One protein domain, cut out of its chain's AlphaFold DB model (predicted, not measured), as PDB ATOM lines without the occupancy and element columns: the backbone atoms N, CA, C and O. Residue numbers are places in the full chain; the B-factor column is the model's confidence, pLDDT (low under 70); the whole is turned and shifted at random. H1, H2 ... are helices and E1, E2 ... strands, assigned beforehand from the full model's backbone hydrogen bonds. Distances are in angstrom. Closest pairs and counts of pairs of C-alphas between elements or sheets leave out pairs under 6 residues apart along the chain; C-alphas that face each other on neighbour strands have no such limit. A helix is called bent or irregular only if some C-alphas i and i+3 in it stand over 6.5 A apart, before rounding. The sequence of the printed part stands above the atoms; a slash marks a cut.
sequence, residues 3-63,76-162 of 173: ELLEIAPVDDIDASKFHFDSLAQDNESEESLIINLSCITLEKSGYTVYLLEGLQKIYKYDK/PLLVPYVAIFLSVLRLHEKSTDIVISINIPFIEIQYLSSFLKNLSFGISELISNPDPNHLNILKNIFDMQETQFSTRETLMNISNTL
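What this domain is: This is residues 3 to 63 and 76 to 162 of the 173 residues of an uncharacterized protein of Pneumocystis carinii (strain B80) (UniProt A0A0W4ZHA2). A twisted sheet of five strands curls round helix H1 on one face, while residues 144 to 160 of the long helix H5 pack on the other face. Beyond one end of the sheet, the short helices H3 and H4 and the first part of H5 form a loosely built extension. The printed part has 148 residues, with five named helices and five named strands in the order E1 H1 E2 E3 H2 E4 E5 H3 H4 H5; the antiparallel sheet runs E1 E5 E4 E3 E2, and the class is mixed, helices and strands. It is only just compact, close to loose, with a radius of gyration of the C-alphas of 17.3 A, and only just elongated, spanning 57 by 38 by 25 A.

How they stand to each other: E1, residues 3 to 6, is an edge strand and the antiparallel neighbour of E5, residues 96 to 106, with N 5 and O 97 2.9 A apart. H1, residues 12 to 26, is on the sheet, which curls round it; its closest C-alphas to E4, residues 81 to 91, are those of Ser 16 and Val 88, 5.6 A apart. H1 is irregular, with C-alphas 13 and 16 7.2 A apart. E2, residues 29 to 41, the other edge strand, and E3, residues 48 to 58, form a hairpin, with N 38 and O 51 at 3.0 A; E2 bends by 56 degrees at residue 35 and E3 by 51 degrees at residue 55. H2, residues 60 to 63, is not on the sheet. E4 is the antiparallel neighbour of E3, with N 84 and O 54 at 2.8 A, and forms a hairpin with E5, with N 87 and O 100 at 2.8 A. H3, residues 112 to 117, and H4, residues 124 to 127, are apart and not on the sheet. H5, residues 132 to 161, is on the opposite face from H1, at a height over the sheet of 7.5 A; it lies over E4 and E3 and runs along the strands, at 16 degrees to E4 on the local plane. The closest C-alphas of E4 and H5 are those of Phe 85 and Arg 152, 7.0 A apart. H4 and H5 are close but not clearly touching, with the C-alphas of Leu 126 and His 134 6.7 A apart. Every O i to N i+4 pair is within hydrogen-bond range in H3 and H5, and 9 of 11 are in H1; H2 and H4 are too short for such a pair.

Where its parts are: E1 begins at C-alpha 3, (-6.398, 18.106, -18.179). H1 is 21.9 A long, E2 30.7 A, E3 30.2 A, and E4 and E5 31.1 A each. H5, 43.4 A long, runs from C-alpha 132 at (14.492, -19.927, -16.137) to C-alpha 161 at (-16.810, 8.655, -25.542).

The domain as a whole: The C-alphas farthest apart, of Glu 93 and Asn 129, are 57.7 A apart. Residues 64 to 75 are not printed, and C-alphas 63 and 76 are 11.1 A apart across the cut. Of the links printed whole, none is long. Residues 117 to 122 and 128 to 133 stand free. The mean pLDDT of the printed part is 79.9; residues 59 to 63, 76 to 79 and 107 to 142 are under 70.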
ATOM      1  N   GLU A   3      -6.773  16.711 -18.393       94.44
ATOM      2  CA  GLU A   3      -6.398  18.106 -18.179       94.44
ATOM      3  C   GLU A   3      -6.878  18.968 -19.348       94.44
ATOM      4  O   GLU A   3      -6.930  18.515 -20.491       94.44
ATOM      5  N   LEU A   4      -7.248  20.210 -19.037       94.94
ATOM      6  CA  LEU A   4      -7.565  21.247 -20.016       94.94
ATOM      7  C   LEU A   4      -6.426  22.258 -19.967       94.94
ATOM      8  O   LEU A   4      -6.249  22.927 -18.948       94.94
ATOM      9  N   LEU A   5      -5.643  22.327 -21.035       95.56
ATOM     10  CA  LEU A   5      -4.447  23.156 -21.121       95.56
ATOM     11  C   LEU A   5      -4.605  24.190 -22.230       95.56
ATOM     12  O   LEU A   5      -5.382  24.002 -23.166       95.56
ATOM     13  N   GLU A   6      -3.846  25.279 -22.146       94.19
ATOM     14  CA  GLU A   6      -3.700  26.182 -23.285       94.19
ATOM     15  C   GLU A   6      -3.154  25.416 -24.492       94.19
ATOM     16  O   GLU A   6      -2.387  24.457 -24.355       94.19
ATOM     17  N   ILE A   7      -3.569  25.839 -25.683       95.88
ATOM     18  CA  ILE A   7      -3.108  25.223 -26.919       95.88
ATOM     19  C   ILE A   7      -1.580  25.288 -27.019       95.88
ATOM     20  O   ILE A   7      -0.973  26.358 -26.929       95.88
ATOM     21  N   ALA A   8      -0.947  24.132 -27.221       96.75
ATOM     22  CA  ALA A   8       0.500  24.067 -27.355       96.75
ATOM     23  C   ALA A   8       0.977  24.897 -28.569       96.75
ATOM     24  O   ALA A   8       0.374  24.808 -29.646       96.75
ATOM     25  N   PRO A   9       2.079  25.661 -28.460       96.31
ATOM     26  CA  PRO A   9       2.595  26.501 -29.543       96.31
ATOM     27  C   PRO A   9       3.388  25.679 -30.581       96.31
ATOM     28  O   PRO A   9       4.515  26.019 -30.937       96.31
ATOM     29  N   VAL A  10       2.811  24.567 -31.035       97.44
ATOM     30  CA  VAL A  10       3.375  23.616 -32.000       97.44
ATOM     31  C   VAL A  10       2.306  23.186 -33.004       97.44
ATOM     32  O   VAL A  10       1.105  23.362 -32.768       97.44
ATOM     33  N   ASP A  11       2.745  22.590 -34.109       96.44
ATOM     34  CA  ASP A  11       1.851  21.983 -35.089       96.44
ATOM     35  C   ASP A  11       1.064  20.820 -34.472       96.44
ATOM     36  O   ASP A  11       1.513  20.147 -33.542       96.44
ATOM     37  N   ASP A  12      -0.121  20.557 -35.018       95.25
ATOM     38  CA  ASP A  12      -1.061  19.554 -34.508       95.25
ATOM     39  C   ASP A  12      -0.437  18.175 -34.283       95.25
ATOM     40  O   ASP A  12      -0.661  17.545 -33.250       95.25
ATOM     41  N   ILE A  13       0.394  17.729 -35.225       93.81
ATOM     42  CA  ILE A  13       1.056  16.425 -35.167       93.81
ATOM     43  C   ILE A  13       2.070  16.313 -34.019       93.81
ATOM     44  O   ILE A  13       2.319  15.213 -33.530       93.81
ATOM     45  N   ASP A  14       2.614  17.443 -33.568       96.88
ATOM     46  CA  ASP A  14       3.622  17.515 -32.514       96.88
ATOM     47  C   ASP A  14       3.012  17.810 -31.136       96.88
ATOM     48  O   ASP A  14       3.721  17.775 -30.129       96.88
ATOM     49  N   ALA A  15       1.700  18.059 -31.051       97.69
ATOM     50  CA  ALA A  15       1.035  18.425 -29.803       97.69
ATOM     51  C   ALA A  15       1.165  17.335 -28.726       97.69
ATOM     52  O   ALA A  15       1.484  17.629 -27.573       97.69
ATOM     53  N   SER A  16       0.987  16.060 -29.092       97.44
ATOM     54  CA  SER A  16       1.153  14.945 -28.149       97.44
ATOM     55  C   SER A  16       2.586  14.829 -27.636       97.44
ATOM     56  O   SER A  16       2.801  14.582 -26.450       97.44
ATOM     57  N   LYS A  17       3.575  15.088 -28.495       97.62
ATOM     58  CA  LYS A  17       4.982  15.132 -28.100       97.62
ATOM     59  C   LYS A  17       5.271  16.296 -27.153       97.62
ATOM     60  O   LYS A  17       5.902  16.077 -26.126       97.62
ATOM     61  N   PHE A  18       4.781  17.496 -27.461       97.88
ATOM     62  CA  PHE A  18       4.965  18.673 -26.610       97.88
ATOM     63  C   PHE A  18       4.454  18.429 -25.184       97.88
ATOM     64  O   PHE A  18       5.185  18.639 -24.217       97.88
ATOM     65  N   HIS A  19       3.225  17.922 -25.049       97.69
ATOM     66  CA  HIS A  19       2.628  17.637 -23.740       97.69
ATOM     67  C   HIS A  19       3.334  16.485 -23.011       97.69
ATOM     68  O   HIS A  19       3.485  16.531 -21.791       97.69
ATOM     69  N   PHE A  20       3.836  15.479 -23.733       97.00
ATOM     70  CA  PHE A  20       4.664  14.422 -23.144       97.00
ATOM     71  C   PHE A  20       6.004  14.949 -22.611       97.00
ATOM     72  O   PHE A  20       6.414  14.566 -21.513       97.00
ATOM     73  N   ASP A  21       6.660  15.842 -23.352       96.06
ATOM     74  CA  ASP A  21       7.911  16.474 -22.933       96.06
ATOM     75  C   ASP A  21       7.684  17.407 -21.729       96.06
ATOM     76  O   ASP A  21       8.489  17.407 -20.799       96.06
ATOM     77  N   SER A  22       6.560  18.136 -21.686       95.19
ATOM     78  CA  SER A  22       6.153  18.926 -20.511       95.19
ATOM     79  C   SER A  22       5.953  18.036 -19.284       95.19
ATOM     80  O   SER A  22       6.517  18.294 -18.223       95.19
ATOM     81  N   LEU A  23       5.234  16.922 -19.443       92.75
ATOM     82  CA  LEU A  23       5.018  15.959 -18.365       92.75
ATOM     83  C   LEU A  23       6.336  15.333 -17.878       92.75
ATOM     84  O   LEU A  23       6.488  15.057 -16.689       92.75
ATOM     85  N   ALA A  24       7.307  15.123 -18.773       91.56
ATOM     86  CA  ALA A  24       8.641  14.650 -18.400       91.56
ATOM     87  C   ALA A  24       9.371  15.649 -17.492       91.56
ATOM     88  O   ALA A  24      10.045  15.232 -16.548       91.56
ATOM     89  N   GLN A  25       9.224  16.951 -17.755       90.38
ATOM     90  CA  GLN A  25       9.800  18.009 -16.922       90.38
ATOM     91  C   GLN A  25       9.152  18.036 -15.534       90.38
ATOM     92  O   GLN A  25       9.874  18.027 -14.537       90.38
ATOM     93  N   ASP A  26       7.819  17.970 -15.457       88.50
ATOM     94  CA  ASP A  26       7.074  17.940 -14.186       88.50
ATOM     95  C   ASP A  26       7.410  16.711 -13.332       88.50
ATOM     96  O   ASP A  26       7.437  16.756 -12.095       88.50
ATOM     97  N   ASN A  27       7.694  15.595 -14.003       86.00
ATOM     98  CA  ASN A  27       8.111  14.355 -13.368       86.00
ATOM     99  C   ASN A  27       9.602  14.322 -13.000       86.00
ATOM    100  O   ASN A  27      10.026  13.345 -12.381       86.00
ATOM    101  N   GLU A  28      10.391  15.345 -13.344       86.19
ATOM    102  CA  GLU A  28      11.855  15.345 -13.203       86.19
ATOM    103  C   GLU A  28      12.483  14.090 -13.847       86.19
ATOM    104  O   GLU A  28      13.329  13.410 -13.258       86.19
ATOM    105  N   SER A  29      12.008  13.737 -15.045       85.19
ATOM    106  CA  SER A  29      12.435  12.533 -15.756       85.19
ATOM    107  C   SER A  29      13.891  12.651 -16.212       85.19
ATOM    108  O   SER A  29      14.263  13.616 -16.877       85.19
ATOM    109  N   GLU A  30      14.714  11.647 -15.905       83.50
ATOM    110  CA  GLU A  30      16.123  11.593 -16.335       83.50
ATOM    111  C   GLU A  30      16.237  11.204 -17.815       83.50
ATOM    112  O   GLU A  30      17.063  11.727 -18.560       83.50
ATOM    113  N   GLU A  31      15.374  10.283 -18.240       84.50
ATOM    114  CA  GLU A  31      15.314   9.770 -19.605       84.50
ATOM    115  C   GLU A  31      13.860   9.741 -20.064       84.50
ATOM    116  O   GLU A  31      12.980   9.338 -19.305       84.50
ATOM    117  N   SER A  32      13.602  10.121 -21.311       88.50
ATOM    118  CA  SER A  32      12.305   9.940 -21.957       88.50
ATOM    119  C   SER A  32      12.493   9.289 -23.327       88.50
ATOM    120  O   SER A  32      13.437   9.586 -24.061       88.50
ATOM    121  N   LEU A  33      11.610   8.350 -23.662       88.75
ATOM    122  CA  LEU A  33      11.629   7.632 -24.932       88.75
ATOM    123  C   LEU A  33      10.218   7.566 -25.498       88.75
ATOM    124  O   LEU A  33       9.321   7.016 -24.867       88.75
ATOM    125  N   ILE A  34      10.037   8.061 -26.716       89.94
ATOM    126  CA  ILE A  34       8.790   7.892 -27.458       89.94
ATOM    127  C   ILE A  34       8.846   6.542 -28.174       89.94
ATOM    128  O   ILE A  34       9.771   6.280 -28.940       89.94
ATOM    129  N   ILE A  35       7.859   5.691 -27.910       87.88
ATOM    130  CA  ILE A  35       7.694   4.384 -28.556       87.88
ATOM    131  C   ILE A  35       6.848   4.540 -29.817       87.88
ATOM    132  O   ILE A  35       7.170   3.967 -30.855       87.88
ATOM    133  N   ASN A  36       5.754   5.296 -29.723       88.75
ATOM    134  CA  ASN A  36       4.774   5.393 -30.793       88.75
ATOM    135  C   ASN A  36       4.159   6.789 -30.864       88.75
ATOM    136  O   ASN A  36       3.855   7.395 -29.837       88.75
ATOM    137  N   LEU A  37       3.926   7.252 -32.091       92.88
ATOM    138  CA  LEU A  37       3.144   8.439 -32.415       92.88
ATOM    139  C   LEU A  37       2.130   8.046 -33.476       92.88
ATOM    140  O   LEU A  37       2.477   7.460 -34.501       92.88
ATOM    141  N   SER A  38       0.870   8.377 -33.244       94.06
ATOM    142  CA  SER A  38      -0.176   8.170 -34.238       94.06
ATOM    143  C   SER A  38      -1.261   9.217 -34.075       94.06
ATOM    144  O   SER A  38      -1.355   9.874 -33.045       94.06
ATOM    145  N   CYS A  39      -2.096   9.385 -35.087       94.44
ATOM    146  CA  CYS A  39      -3.314  10.164 -34.963       94.44
ATOM    147  C   CYS A  39      -4.465   9.382 -35.571       94.44
ATOM    148  O   CYS A  39      -4.274   8.508 -36.420       94.44
ATOM    149  N   ILE A  40      -5.663   9.686 -35.101       93.38
ATOM    150  CA  ILE A  40      -6.888   9.071 -35.585       93.38
ATOM    151  C   ILE A  40      -7.997  10.110 -35.578       93.38
ATOM    152  O   ILE A  40      -8.005  11.023 -34.754       93.38
ATOM    153  N   THR A  41      -8.964   9.939 -36.465       93.75
ATOM    154  CA  THR A  41     -10.199  10.716 -36.429       93.75
ATOM    155  C   THR A  41     -11.275   9.882 -35.755       93.75
ATOM    156  O   THR A  41     -11.558   8.764 -36.182       93.75
ATOM    157  N   LEU A  42     -11.851  10.412 -34.681       88.44
ATOM    158  CA  LEU A  42     -12.895   9.752 -33.912       88.44
ATOM    159  C   LEU A  42     -14.189   9.730 -34.727       88.44
ATOM    160  O   LEU A  42     -14.712  10.776 -35.109       88.44
ATOM    161  N   GLU A  43     -14.743   8.543 -34.957       83.69
ATOM    162  CA  GLU A  43     -15.897   8.367 -35.851       83.69
ATOM    163  C   GLU A  43     -17.147   9.123 -35.380       83.69
ATOM    164  O   GLU A  43     -17.921   9.619 -36.194       83.69
ATOM    165  N   LYS A  44     -17.357   9.215 -34.061       82.50
ATOM    166  CA  LYS A  44     -18.571   9.813 -33.482       82.50
ATOM    167  C   LYS A  44     -18.553  11.334 -33.462       82.50
ATOM    168  O   LYS A  44     -19.591  11.950 -33.675       82.50
ATOM    169  N   SER A  45     -17.410  11.926 -33.132       83.94
ATOM    170  CA  SER A  45     -17.283  13.374 -32.949       83.94
ATOM    171  C   SER A  45     -16.661  14.071 -34.157       83.94
ATOM    172  O   SER A  45     -16.801  15.281 -34.290       83.94
ATOM    173  N   GLY A  46     -15.988  13.329 -35.041       87.44
ATOM    174  CA  GLY A  46     -15.255  13.869 -36.185       87.44
ATOM    175  C   GLY A  46     -13.936  14.548 -35.813       87.44
ATOM    176  O   GLY A  46     -13.214  14.986 -36.705       87.44
ATOM    177  N   TYR A  47     -13.600  14.628 -34.523       90.88
ATOM    178  CA  TYR A  47     -12.354  15.231 -34.072       90.88
ATOM    179  C   TYR A  47     -11.157  14.320 -34.320       90.88
ATOM    180  O   TYR A  47     -11.238  13.102 -34.149       90.88
ATOM    181  N   THR A  48     -10.021  14.924 -34.655       94.56
ATOM    182  CA  THR A  48      -8.736  14.230 -34.690       94.56
ATOM    183  C   THR A  48      -8.090  14.267 -33.311       94.56
ATOM    184  O   THR A  48      -8.005  15.323 -32.687       94.56
ATOM    185  N   VAL A  49      -7.636  13.107 -32.842       95.69
ATOM    186  CA  VAL A  49      -6.826  12.986 -31.628       95.69
ATOM    187  C   VAL A  49      -5.426  12.504 -31.969       95.69
ATOM    188  O   VAL A  49      -5.235  11.659 -32.850       95.69
ATOM    189  N   TYR A  50      -4.451  13.048 -31.251       97.38
ATOM    190  CA  TYR A  50      -3.032  12.761 -31.404       97.38
ATOM    191  C   TYR A  50      -2.585  11.897 -30.234       97.38
ATOM    192  O   TYR A  50      -2.654  12.303 -29.077       97.38
ATOM    193  N   LEU A  51      -2.160  10.682 -30.545       96.00
ATOM    194  CA  LEU A  51      -1.811   9.646 -29.590       96.00
ATOM    195  C   LEU A  51      -0.293   9.526 -29.481       96.00
ATOM    196  O   LEU A  51       0.416   9.542 -30.491       96.00
ATOM    197  N   LEU A  52       0.192   9.349 -28.258       96.38
ATOM    198  CA  LEU A  52       1.591   9.070 -27.965       96.38
ATOM    199  C   LEU A  52       1.693   7.939 -26.947       96.38
ATOM    200  O   LEU A  52       0.986   7.915 -25.943       96.38
ATOM    201  N   GLU A  53       2.615   7.017 -27.202       93.50
ATOM    202  CA  GLU A  53       3.041   6.000 -26.245       93.50
ATOM    203  C   GLU A  53       4.524   6.233 -25.969       93.50
ATOM    204  O   GLU A  53       5.331   6.297 -26.900       93.50
ATOM    205  N   GLY A  54       4.896   6.385 -24.703       90.81
ATOM    206  CA  GLY A  54       6.273   6.673 -24.322       90.81
ATOM    207  C   GLY A  54       6.631   6.130 -22.949       90.81
ATOM    208  O   GLY A  54       5.770   5.695 -22.192       90.81
ATOM    209  N   LEU A  55       7.921   6.150 -22.635       89.00
ATOM    210  CA  LEU A  55       8.492   5.767 -21.348       89.00
ATOM    211  C   LEU A  55       9.221   6.958 -20.739       89.00
ATOM    212  O   LEU A  55       9.878   7.715 -21.453       89.00
ATOM    213  N   GLN A  56       9.149   7.079 -19.420       89.31
ATOM    214  CA  GLN A  56       9.890   8.065 -18.641       89.31
ATOM    215  C   GLN A  56      10.596   7.386 -17.474       89.31
ATOM    216  O   GLN A  56       9.987   6.553 -16.801       89.31
ATOM    217  N   LYS A  57      11.860   7.741 -17.232       85.38
ATOM    218  CA  LYS A  57      12.635   7.284 -16.076       85.38
ATOM    219  C   LYS A  57      12.520   8.292 -14.932       85.38
ATOM    220  O   LYS A  57      13.096   9.375 -15.019       85.38
ATOM    221  N   ILE A  58      11.795   7.956 -13.864       80.81
ATOM    222  CA  ILE A  58      11.371   8.915 -12.829       80.81
ATOM    223  C   ILE A  58      12.037   8.608 -11.479       80.81
ATOM    224  O   ILE A  58      11.641   7.688 -10.766       80.81
ATOM    225  N   TYR A  59      13.009   9.433 -11.073       67.00
ATOM    226  CA  TYR A  59      13.782   9.240  -9.831       67.00
ATOM    227  C   TYR A  59      13.075   9.742  -8.559       67.00
ATOM    228  O   TYR A  59      13.466   9.416  -7.436       67.00
ATOM    229  N   LYS A  60      12.006  10.539  -8.688       60.53
ATOM    230  CA  LYS A  60      11.261  11.097  -7.543       60.53
ATOM    231  C   LYS A  60      10.718  10.023  -6.588       60.53
ATOM    232  O   LYS A  60      10.560  10.288  -5.394       60.53
ATOM    233  N   TYR A  61      10.472   8.813  -7.088       52.97
ATOM    234  CA  TYR A  61      10.084   7.666  -6.266       52.97
ATOM    235  C   TYR A  61      11.247   7.089  -5.451       52.97
ATOM    236  O   TYR A  61      11.017   6.625  -4.340       52.97
ATOM    237  N   ASP A  62      12.485   7.210  -5.932       49.91
ATOM    238  CA  ASP A  62      13.673   6.646  -5.286       49.91
ATOM    239  C   ASP A  62      14.096   7.449  -4.037       49.91
ATOM    240  O   ASP A  62      14.571   6.905  -3.040       49.91
ATOM    241  N   LYS A  63      13.825   8.764  -4.014       43.88
ATOM    242  CA  LYS A  63      14.131   9.621  -2.850       43.88
ATOM    243  C   LYS A  63      13.186   9.427  -1.662       43.88
ATOM    244  O   LYS A  63      13.637   9.557  -0.524       43.88
ATOM    245  N   PRO A  76      11.015  -2.150  -1.037       42.91
ATOM    246  CA  PRO A  76      10.630  -0.820  -1.483       42.91
ATOM    247  C   PRO A  76      10.584  -0.833  -3.021       42.91
ATOM    248  O   PRO A  76      11.619  -0.934  -3.672       42.91
ATOM    249  N   LEU A  77       9.375  -0.788  -3.594       46.31
ATOM    250  CA  LEU A  77       9.109  -0.798  -5.040       46.31
ATOM    251  C   LEU A  77       9.964   0.228  -5.809       46.31
ATOM    252  O   LEU A  77       9.595   1.395  -5.946       46.31
ATOM    253  N   LEU A  78      11.076  -0.243  -6.369       53.81
ATOM    254  CA  LEU A  78      11.870   0.450  -7.376       53.81
ATOM    255  C   LEU A  78      11.115   0.370  -8.707       53.81
ATOM    256  O   LEU A  78      11.240  -0.593  -9.462       53.81
ATOM    257  N   VAL A  79      10.287   1.375  -8.976       59.62
ATOM    258  CA  VAL A  79       9.690   1.610 -10.296       59.62
ATOM    259  C   VAL A  79      10.513   2.711 -10.965       59.62
ATOM    260  O   VAL A  79      10.185   3.887 -10.801       59.62
ATOM    261  N   PRO A  80      11.611   2.385 -11.674       70.94
ATOM    262  CA  PRO A  80      12.398   3.409 -12.343       70.94
ATOM    263  C   PRO A  80      11.692   3.955 -13.574       70.94
ATOM    264  O   PRO A  80      11.954   5.098 -13.921       70.94
ATOM    265  N   TYR A  81      10.811   3.182 -14.221       78.38
ATOM    266  CA  TYR A  81      10.154   3.592 -15.459       78.38
ATOM    267  C   TYR A  81       8.635   3.656 -15.320       78.38
ATOM    268  O   TYR A  81       8.001   2.815 -14.689       78.38
ATOM    269  N   VAL A  82       8.032   4.636 -15.979       85.12
ATOM    270  CA  VAL A  82       6.583   4.747 -16.150       85.12
ATOM    271  C   VAL A  82       6.302   4.791 -17.643       85.12
ATOM    272  O   VAL A  82       6.874   5.628 -18.342       85.12
ATOM    273  N   ALA A  83       5.435   3.903 -18.141       88.44
ATOM    274  CA  ALA A  83       4.880   4.096 -19.473       88.44
ATOM    275  C   ALA A  83       3.709   5.056 -19.400       88.44
ATOM    276  O   ALA A  83       2.875   4.984 -18.497       88.44
ATOM    277  N   ILE A  84       3.654   5.939 -20.378       92.19
ATOM    278  CA  ILE A  84       2.666   6.990 -20.474       92.19
ATOM    279  C   ILE A  84       1.985   6.839 -21.821       92.19
ATOM    280  O   ILE A  84       2.626   6.873 -22.873       92.19
ATOM    281  N   PHE A  85       0.675   6.668 -21.752       95.56
ATOM    282  CA  PHE A  85      -0.224   6.694 -22.889       95.56
ATOM    283  C   PHE A  85      -0.931   8.035 -22.874       95.56
ATOM    284  O   PHE A  85      -1.644   8.339 -21.920       95.56
ATOM    285  N   LEU A  86      -0.718   8.834 -23.908       97.00
ATOM    286  CA  LEU A  86      -1.218  10.191 -24.017       97.00
ATOM    287  C   LEU A  86      -2.153  10.301 -25.224       97.00
ATOM    288  O   LEU A  86      -1.843   9.792 -26.298       97.00
ATOM    289  N   SER A  87      -3.275  10.987 -25.056       97.31
ATOM    290  CA  SER A  87      -4.159  11.432 -26.132       97.31
ATOM    291  C   SER A  87      -4.346  12.934 -26.008       97.31
ATOM    292  O   SER A  87      -4.621  13.431 -24.916       97.31
ATOM    293  N   VAL A  88      -4.186  13.649 -27.115       97.94
ATOM    294  CA  VAL A  88      -4.404  15.092 -27.193       97.94
ATOM    295  C   VAL A  88      -5.502  15.367 -28.204       97.94
ATOM    296  O   VAL A  88      -5.372  15.032 -29.382       97.94
ATOM    297  N   LEU A  89      -6.582  15.981 -27.735       96.31
ATOM    298  CA  LEU A  89      -7.639  16.541 -28.566       96.31
ATOM    299  C   LEU A  89      -7.464  18.059 -28.606       96.31
ATOM    300  O   LEU A  89      -7.562  18.715 -27.570       96.31
ATOM    301  N   ARG A  90      -7.233  18.615 -29.796       95.81
ATOM    302  CA  ARG A  90      -7.049  20.059 -29.979       95.81
ATOM    303  C   ARG A  90      -8.367  20.724 -30.347       95.81
ATOM    304  O   ARG A  90      -8.976  20.371 -31.356       95.81
ATOM    305  N   LEU A  91      -8.795  21.692 -29.544       94.12
ATOM    306  CA  LEU A  91      -9.965  22.530 -29.798       94.12
ATOM    307  C   LEU A  91      -9.484  23.919 -30.217       94.12
ATOM    308  O   LEU A  91      -9.409  24.845 -29.404       94.12
ATOM    309  N   HIS A  92      -9.118  24.058 -31.492       93.00
ATOM    310  CA  HIS A  92      -8.565  25.297 -32.056       93.00
ATOM    311  C   HIS A  92      -9.492  26.496 -31.854       93.00
ATOM    312  O   HIS A  92      -9.043  27.583 -31.498       93.00
ATOM    313  N   GLU A  93     -10.800  26.289 -31.999       90.94
ATOM    314  CA  GLU A  93     -11.841  27.299 -31.798       90.94
ATOM    315  C   GLU A  93     -11.927  27.820 -30.354       90.94
ATOM    316  O   GLU A  93     -12.537  28.863 -30.106       90.94
ATOM    317  N   LYS A  94     -11.319  27.088 -29.416       92.25
ATOM    318  CA  LYS A  94     -11.246  27.383 -27.984       92.25
ATOM    319  C   LYS A  94      -9.827  27.615 -27.477       92.25
ATOM    320  O   LYS A  94      -9.654  27.789 -26.273       92.25
ATOM    321  N   SER A  95      -8.823  27.581 -28.355       93.69
ATOM    322  CA  SER A  95      -7.407  27.686 -27.979       93.69
ATOM    323  C   SER A  95      -7.035  26.769 -26.804       93.69
ATOM    324  O   SER A  95      -6.266  27.152 -25.925       93.69
ATOM    325  N   THR A  96      -7.606  25.560 -26.782       95.38
ATOM    326  CA  THR A  96      -7.469  24.602 -25.678       95.38
ATOM    327  C   THR A  96      -7.041  23.239 -26.207       95.38
ATOM    328  O   THR A  96      -7.629  22.731 -27.163       95.38
ATOM    329  N   ASP A  97      -6.081  22.615 -25.534       97.06
ATOM    330  CA  ASP A  97      -5.761  21.201 -25.696       97.06
ATOM    331  C   ASP A  97      -6.374  20.406 -24.531       97.06
ATOM    332  O   ASP A  97      -6.144  20.699 -23.357       97.06
ATOM    333  N   ILE A  98      -7.164  19.379 -24.851       96.50
ATOM    334  CA  ILE A  98      -7.611  18.381 -23.875       96.50
ATOM    335  C   ILE A  98      -6.598  17.246 -23.885       96.50
ATOM    336  O   ILE A  98      -6.479  16.521 -24.875       96.50
ATOM    337  N   VAL A  99      -5.895  17.075 -22.772       97.19
ATOM    338  CA  VAL A  99      -4.851  16.064 -22.618       97.19
ATOM    339  C   VAL A  99      -5.351  14.955 -21.706       97.19
ATOM    340  O   VAL A  99      -5.756  15.189 -20.569       97.19
ATOM    341  N   ILE A 100      -5.323  13.722 -22.202       96.69
ATOM    342  CA  ILE A 100      -5.680  12.522 -21.451       96.69
ATOM    343  C   ILE A 100      -4.429  11.670 -21.325       96.69
ATOM    344  O   ILE A 100      -3.876  11.239 -22.331       96.69
ATOM    345  N   SER A 101      -4.002  11.394 -20.096       95.25
ATOM    346  CA  SER A 101      -2.847  10.539 -19.822       95.25
ATOM    347  C   SER A 101      -3.220   9.330 -18.972       95.25
ATOM    348  O   SER A 101      -4.003   9.423 -18.019       95.25
ATOM    349  N   ILE A 102      -2.653   8.173 -19.297       93.75
ATOM    350  CA  ILE A 102      -2.690   6.973 -18.463       93.75
ATOM    351  C   ILE A 102      -1.249   6.571 -18.175       93.75
ATOM    352  O   ILE A 102      -0.484   6.269 -19.090       93.75
ATOM    353  N   ASN A 103      -0.901   6.574 -16.890       89.69
ATOM    354  CA  ASN A 103       0.429   6.236 -16.409       89.69
ATOM    355  C   ASN A 103       0.415   4.806 -15.880       89.69
ATOM    356  O   ASN A 103      -0.407   4.468 -15.025       89.69
ATOM    357  N   ILE A 104       1.350   3.992 -16.353       85.56
ATOM    358  CA  ILE A 104       1.525   2.614 -15.918       85.56
ATOM    359  C   ILE A 104       2.931   2.482 -15.330       85.56
ATOM    360  O   ILE A 104       3.912   2.628 -16.065       85.56
ATOM    361  N   PRO A 105       3.063   2.244 -14.017       78.62
ATOM    362  CA  PRO A 105       4.363   2.018 -13.403       78.62
ATOM    363  C   PRO A 105       4.952   0.673 -13.856       78.62
ATOM    364  O   PRO A 105       4.270  -0.349 -13.804       78.62
ATOM    365  N   PHE A 106       6.229   0.666 -14.242       70.62
ATOM    366  CA  PHE A 106       7.002  -0.534 -14.558       70.62
ATOM    367  C   PHE A 106       8.231  -0.666 -13.654       70.62
ATOM    368  O   PHE A 106       9.036   0.255 -13.496       70.62
ATOM    369  N   ILE A 107       8.393  -1.856 -13.080       58.00
ATOM    370  CA  ILE A 107       9.622  -2.242 -12.382       58.00
ATOM    371  C   ILE A 107      10.719  -2.445 -13.428       58.00
ATOM    372  O   ILE A 107      10.442  -2.877 -14.549       58.00
ATOM    373  N   GLU A 108      11.961  -2.125 -13.062       59.03
ATOM    374  CA  GLU A 108      13.139  -2.362 -13.893       59.03
ATOM    375  C   GLU A 108      13.171  -3.823 -14.356       59.03
ATOM    376  O   GLU A 108      13.561  -4.730 -13.622       59.03
ATOM    377  N   ILE A 109      12.791  -4.082 -15.606       55.03
ATOM    378  CA  ILE A 109      13.316  -5.260 -16.278       55.03
ATOM    379  C   ILE A 109      14.753  -4.846 -16.570       55.03
ATOM    380  O   ILE A 109      14.961  -3.962 -17.398       55.03
ATOM    381  N   GLN A 110      15.732  -5.450 -15.886       48.94
ATOM    382  CA  GLN A 110      17.179  -5.156 -15.993       48.94
ATOM    383  C   GLN A 110      17.734  -5.174 -17.437       48.94
ATOM    384  O   GLN A 110      18.890  -4.845 -17.675       48.94
ATOM    385  N   TYR A 111      16.896  -5.521 -18.413       50.91
ATOM    386  CA  TYR A 111      17.198  -5.601 -19.830       50.91
ATOM    387  C   TYR A 111      16.229  -4.806 -20.713       50.91
ATOM    388  O   TYR A 111      16.353  -4.914 -21.921       50.91
ATOM    389  N   LEU A 112      15.279  -4.016 -20.188       57.12
ATOM    390  CA  LEU A 112      14.279  -3.320 -21.019       57.12
ATOM    391  C   LEU A 112      14.937  -2.330 -21.979       57.12
ATOM    392  O   LEU A 112      14.609  -2.308 -23.157       57.12
ATOM    393  N   SER A 113      15.901  -1.544 -21.501       52.06
ATOM    394  CA  SER A 113      16.617  -0.577 -22.336       52.06
ATOM    395  C   SER A 113      17.443  -1.271 -23.426       52.06
ATOM    396  O   SER A 113      17.444  -0.831 -24.574       52.06
ATOM    397  N   SER A 114      18.098  -2.390 -23.101       52.84
ATOM    398  CA  SER A 114      18.812  -3.237 -24.061       52.84
ATOM    399  C   SER A 114      17.858  -3.931 -25.037       52.84
ATOM    400  O   SER A 114      18.134  -3.976 -26.226       52.84
ATOM    401  N   PHE A 115      16.719  -4.423 -24.558       53.94
ATOM    402  CA  PHE A 115      15.686  -5.111 -25.328       53.94
ATOM    403  C   PHE A 115      14.989  -4.167 -26.310       53.94
ATOM    404  O   PHE A 115      14.865  -4.497 -27.481       53.94
ATOM    405  N   LEU A 116      14.612  -2.962 -25.873       57.75
ATOM    406  CA  LEU A 116      14.002  -1.943 -26.728       57.75
ATOM    407  C   LEU A 116      14.990  -1.414 -27.776       57.75
ATOM    408  O   LEU A 116      14.606  -1.212 -28.925       57.75
ATOM    409  N   LYS A 117      16.275  -1.255 -27.422       54.12
ATOM    410  CA  LYS A 117      17.342  -0.942 -28.396       54.12
ATOM    411  C   LYS A 117      17.562  -2.072 -29.402       54.12
ATOM    412  O   LYS A 117      17.917  -1.809 -30.546       54.12
ATOM    413  N   ASN A 118      17.321  -3.308 -28.978       48.44
ATOM    414  CA  ASN A 118      17.495  -4.522 -29.760       48.44
ATOM    415  C   ASN A 118      16.160  -5.084 -30.267       48.44
ATOM    416  O   ASN A 118      16.086  -6.272 -30.533       48.44
ATOM    417  N   LEU A 119      15.102  -4.288 -30.453       49.47
ATOM    418  CA  LEU A 119      13.838  -4.812 -30.997       49.47
ATOM    419  C   LEU A 119      13.974  -5.304 -32.460       49.47
ATOM    420  O   LEU A 119      13.073  -5.943 -32.997       49.47
ATOM    421  N   SER A 120      15.122  -5.046 -33.101       46.72
ATOM    422  CA  SER A 120      15.557  -5.689 -34.348       46.72
ATOM    423  C   SER A 120      16.139  -7.103 -34.160       46.72
ATOM    424  O   SER A 120      16.377  -7.794 -35.148       46.72
ATOM    425  N   PHE A 121      16.402  -7.535 -32.925       44.00
ATOM    426  CA  PHE A 121      16.829  -8.887 -32.568       44.00
ATOM    427  C   PHE A 121      15.594  -9.753 -32.338       44.00
ATOM    428  O   PHE A 121      14.787  -9.531 -31.435       44.00
ATOM    429  N   GLY A 122      15.428 -10.734 -33.220       49.25
ATOM    430  CA  GLY A 122      14.263 -11.599 -33.244       49.25
ATOM    431  C   GLY A 122      14.093 -12.393 -31.951       49.25
ATOM    432  O   GLY A 122      15.038 -12.977 -31.421       49.25
ATOM    433  N   ILE A 123      12.832 -12.513 -31.532       53.84
ATOM    434  CA  ILE A 123      12.309 -13.442 -30.513       53.84
ATOM    435  C   ILE A 123      12.914 -14.863 -30.644       53.84
ATOM    436  O   ILE A 123      13.017 -15.599 -29.665       53.84
ATOM    437  N   SER A 124      13.378 -15.237 -31.842       54.09
ATOM    438  CA  SER A 124      14.078 -16.483 -32.161       54.09
ATOM    439  C   SER A 124      15.297 -16.803 -31.284       54.09
ATOM    440  O   SER A 124      15.563 -17.980 -31.041       54.09
ATOM    441  N   GLU A 125      16.041 -15.802 -30.805       54.53
ATOM    442  CA  GLU A 125      17.267 -16.046 -30.024       54.53
ATOM    443  C   GLU A 125      16.982 -16.303 -28.531       54.53
ATOM    444  O   GLU A 125      17.671 -17.082 -27.879       54.53
ATOM    445  N   LEU A 126      15.884 -15.749 -28.002       53.62
ATOM    446  CA  LEU A 126      15.416 -16.012 -26.632       53.62
ATOM    447  C   LEU A 126      14.836 -17.427 -26.468       53.62
ATOM    448  O   LEU A 126      14.908 -18.011 -25.389       53.62
ATOM    449  N   ILE A 127      14.273 -17.994 -27.539       54.06
ATOM    450  CA  ILE A 127      13.659 -19.334 -27.534       54.06
ATOM    451  C   ILE A 127      14.719 -20.449 -27.597       54.06
ATOM    452  O   ILE A 127      14.468 -21.571 -27.161       54.06
ATOM    453  N   SER A 128      15.910 -20.164 -28.126       56.03
ATOM    454  CA  SER A 128      16.922 -21.187 -28.421       56.03
ATOM    455  C   SER A 128      17.736 -21.644 -27.204       56.03
ATOM    456  O   SER A 128      18.430 -22.655 -27.301       56.03
ATOM    457  N   ASN A 129      17.624 -20.970 -26.051       50.66
ATOM    458  CA  ASN A 129      18.289 -21.385 -24.814       50.66
ATOM    459  C   ASN A 129      17.404 -21.070 -23.584       50.66
ATOM    460  O   ASN A 129      17.433 -19.944 -23.076       50.66
ATOM    461  N   PRO A 130      16.570 -22.017 -23.110       52.56
ATOM    462  CA  PRO A 130      15.596 -21.765 -22.052       52.56
ATOM    463  C   PRO A 130      16.270 -21.759 -20.669       52.56
ATOM    464  O   PRO A 130      16.245 -22.746 -19.938       52.56
ATOM    465  N   ASP A 131      16.878 -20.632 -20.305       56.72
ATOM    466  CA  ASP A 131      17.197 -20.302 -18.913       56.72
ATOM    467  C   ASP A 131      15.878 -19.920 -18.196       56.72
ATOM    468  O   ASP A 131      15.081 -19.161 -18.762       56.72
ATOM    469  N   PRO A 132      15.601 -20.404 -16.971       55.94
ATOM    470  CA  PRO A 132      14.492 -19.927 -16.137       55.94
ATOM    471  C   PRO A 132      14.355 -18.395 -16.066       55.94
ATOM    472  O   PRO A 132      13.239 -17.877 -15.997       55.94
ATOM    473  N   ASN A 133      15.465 -17.656 -16.146       59.97
ATOM    474  CA  ASN A 133      15.458 -16.196 -16.222       59.97
ATOM    475  C   ASN A 133      14.851 -15.673 -17.537       59.97
ATOM    476  O   ASN A 133      14.133 -14.674 -17.520       59.97
ATOM    477  N   HIS A 134      15.055 -16.361 -18.665       61.62
ATOM    478  CA  HIS A 134      14.475 -15.989 -19.960       61.62
ATOM    479  C   HIS A 134      12.956 -16.186 -20.000       61.62
ATOM    480  O   HIS A 134      12.256 -15.355 -20.572       61.62
ATOM    481  N   LEU A 135      12.423 -17.233 -19.361       63.78
ATOM    482  CA  LEU A 135      10.971 -17.447 -19.280       63.78
ATOM    483  C   LEU A 135      10.276 -16.357 -18.459       63.78
ATOM    484  O   LEU A 135       9.208 -15.887 -18.847       63.78
ATOM    485  N   ASN A 136      10.900 -15.913 -17.365       63.81
ATOM    486  CA  ASN A 136      10.398 -14.782 -16.584       63.81
ATOM    487  C   ASN A 136      10.449 -13.474 -17.387       63.81
ATOM    488  O   ASN A 136       9.499 -12.699 -17.345       63.81
ATOM    489  N   ILE A 137      11.512 -13.251 -18.168       65.31
ATOM    490  CA  ILE A 137      11.615 -12.091 -19.067       65.31
ATOM    491  C   ILE A 137      10.518 -12.128 -20.136       65.31
ATOM    492  O   ILE A 137       9.830 -11.130 -20.329       65.31
ATOM    493  N   LEU A 138      10.310 -13.269 -20.798       65.00
ATOM    494  CA  LEU A 138       9.262 -13.426 -21.809       65.00
ATOM    495  C   LEU A 138       7.872 -13.208 -21.214       65.00
ATOM    496  O   LEU A 138       7.076 -12.487 -21.804       65.00
ATOM    497  N   LYS A 139       7.598 -13.772 -20.033       68.44
ATOM    498  CA  LYS A 139       6.345 -13.532 -19.319       68.44
ATOM    499  C   LYS A 139       6.143 -12.040 -19.041       68.44
ATOM    500  O   LYS A 139       5.100 -11.511 -19.391       68.44
ATOM    501  N   ASN A 140       7.157 -11.351 -18.518       67.19
ATOM    502  CA  ASN A 140       7.076  -9.910 -18.266       67.19
ATOM    503  C   ASN A 140       6.850  -9.104 -19.557       67.19
ATOM    504  O   ASN A 140       6.131  -8.110 -19.536       67.19
ATOM    505  N   ILE A 141       7.438  -9.525 -20.684       67.50
ATOM    506  CA  ILE A 141       7.202  -8.900 -21.994       67.50
ATOM    507  C   ILE A 141       5.751  -9.108 -22.439       67.50
ATOM    508  O   ILE A 141       5.128  -8.151 -22.890       67.50
ATOM    509  N   PHE A 142       5.206 -10.319 -22.310       69.94
ATOM    510  CA  PHE A 142       3.810 -10.592 -22.660       69.94
ATOM    511  C   PHE A 142       2.838  -9.834 -21.755       69.94
ATOM    512  O   PHE A 142       1.949  -9.162 -22.271       69.94
ATOM    513  N   ASP A 143       3.057  -9.857 -20.439       70.75
ATOM    514  CA  ASP A 143       2.256  -9.112 -19.464       70.75
ATOM    515  C   ASP A 143       2.304  -7.599 -19.776       70.75
ATOM    516  O   ASP A 143       1.288  -6.899 -19.715       70.75
ATOM    517  N   MET A 144       3.473  -7.085 -20.189       70.94
ATOM    518  CA  MET A 144       3.627  -5.704 -20.651       70.94
ATOM    519  C   MET A 144       2.841  -5.454 -21.939       70.94
ATOM    520  O   MET A 144       2.109  -4.474 -21.999       70.94
ATOM    521  N   GLN A 145       2.946  -6.311 -22.955       73.12
ATOM    522  CA  GLN A 145       2.209  -6.153 -24.214       73.12
ATOM    523  C   GLN A 145       0.690  -6.195 -24.008       73.12
ATOM    524  O   GLN A 145      -0.024  -5.380 -24.589       73.12
ATOM    525  N   GLU A 146       0.194  -7.095 -23.160       77.25
ATOM    526  CA  GLU A 146      -1.224  -7.175 -22.802       77.25
ATOM    527  C   GLU A 146      -1.684  -5.893 -22.097       77.25
ATOM    528  O   GLU A 146      -2.690  -5.288 -22.474       77.25
ATOM    529  N   THR A 147      -0.889  -5.415 -21.137       80.50
ATOM    530  CA  THR A 147      -1.150  -4.160 -20.425       80.50
ATOM    531  C   THR A 147      -1.135  -2.958 -21.376       80.50
ATOM    532  O   THR A 147      -2.010  -2.092 -21.291       80.50
ATOM    533  N   GLN A 148      -0.180  -2.905 -22.311       79.94
ATOM    534  CA  GLN A 148      -0.096  -1.862 -23.334       79.94
ATOM    535  C   GLN A 148      -1.330  -1.883 -24.242       79.94
ATOM    536  O   GLN A 148      -1.945  -0.840 -24.464       79.94
ATOM    537  N   PHE A 149      -1.732  -3.064 -24.720       81.88
ATOM    538  CA  PHE A 149      -2.907  -3.230 -25.572       81.88
ATOM    539  C   PHE A 149      -4.188  -2.776 -24.864       81.88
ATOM    540  O   PHE A 149      -4.911  -1.920 -25.380       81.88
ATOM    541  N   SER A 150      -4.435  -3.280 -23.651       87.94
ATOM    542  CA  SER A 150      -5.621  -2.929 -22.862       87.94
ATOM    543  C   SER A 150      -5.658  -1.438 -22.502       87.94
ATOM    544  O   SER A 150      -6.716  -0.799 -22.536       87.94
ATOM    545  N   THR A 151      -4.500  -0.837 -22.219       89.62
ATOM    546  CA  THR A 151      -4.423   0.596 -21.904       89.62
ATOM    547  C   THR A 151      -4.691   1.458 -23.124       89.62
ATOM    548  O   THR A 151      -5.441   2.432 -23.030       89.62
ATOM    549  N   ARG A 152      -4.146   1.083 -24.285       88.50
ATOM    550  CA  ARG A 152      -4.435   1.764 -25.545       88.50
ATOM    551  C   ARG A 152      -5.924   1.692 -25.871       88.50
ATOM    552  O   ARG A 152      -6.515   2.719 -26.189       88.50
ATOM    553  N   GLU A 153      -6.544   0.522 -25.737       90.44
ATOM    554  CA  GLU A 153      -7.989   0.351 -25.929       90.44
ATOM    555  C   GLU A 153      -8.798   1.221 -24.954       90.44
ATOM    556  O   GLU A 153      -9.756   1.887 -25.346       90.44
ATOM    557  N   THR A 154      -8.375   1.298 -23.692       93.12
ATOM    558  CA  THR A 154      -9.012   2.156 -22.685       93.12
ATOM    559  C   THR A 154      -8.913   3.636 -23.061       93.12
ATOM    560  O   THR A 154      -9.930   4.330 -23.077       93.12
ATOM    561  N   LEU A 155      -7.722   4.125 -23.422       93.69
ATOM    562  CA  LEU A 155      -7.509   5.510 -23.860       93.69
ATOM    563  C   LEU A 155      -8.358   5.849 -25.092       93.69
ATOM    564  O   LEU A 155      -8.951   6.928 -25.187       93.69
ATOM    565  N   MET A 156      -8.455   4.891 -26.008       90.56
ATOM    566  CA  MET A 156      -9.282   4.957 -27.202       90.56
ATOM    567  C   MET A 156     -10.771   5.048 -26.888       90.56
ATOM    568  O   MET A 156     -11.477   5.886 -27.452       90.56
ATOM    569  N   ASN A 157     -11.252   4.228 -25.960       91.88
ATOM    570  CA  ASN A 157     -12.640   4.247 -25.522       91.88
ATOM    571  C   ASN A 157     -12.986   5.562 -24.821       91.88
ATOM    572  O   ASN A 157     -14.037   6.138 -25.104       91.88
ATOM    573  N   ILE A 158     -12.094   6.087 -23.978       92.19
ATOM    574  CA  ILE A 158     -12.280   7.399 -23.345       92.19
ATOM    575  C   ILE A 158     -12.350   8.484 -24.425       92.19
ATOM    576  O   ILE A 158     -13.297   9.265 -24.441       92.19
ATOM    577  N   SER A 159     -11.410   8.491 -25.374       90.62
ATOM    578  CA  SER A 159     -11.374   9.497 -26.446       90.62
ATOM    579  C   SER A 159     -12.651   9.463 -27.298       90.62
ATOM    580  O   SER A 159     -13.260  10.497 -27.540       90.62
ATOM    581  N   ASN A 160     -13.128   8.271 -27.677       89.81
ATOM    582  CA  ASN A 160     -14.356   8.094 -28.467       89.81
ATOM    583  C   ASN A 160     -15.659   8.405 -27.716       89.81
ATOM    584  O   ASN A 160     -16.707   8.585 -28.345       89.81
ATOM    585  N   THR A 161     -15.633   8.383 -26.384       90.31
ATOM    586  CA  THR A 161     -16.810   8.655 -25.542       90.31
ATOM    587  C   THR A 161     -16.822  10.072 -24.983       90.31
ATOM    588  O   THR A 161     -17.857  10.499 -24.473       90.31
ATOM    589  N   LEU A 162     -15.724  10.819 -25.125       88.00
ATOM    590  CA  LEU A 162     -15.642  12.214 -24.724       88.00
ATOM    591  C   LEU A 162     -16.626  13.061 -25.541       88.00
ATOM    592  O   LEU A 162     -16.543  13.151 -26.767       88.00
TER     593      LEU A 162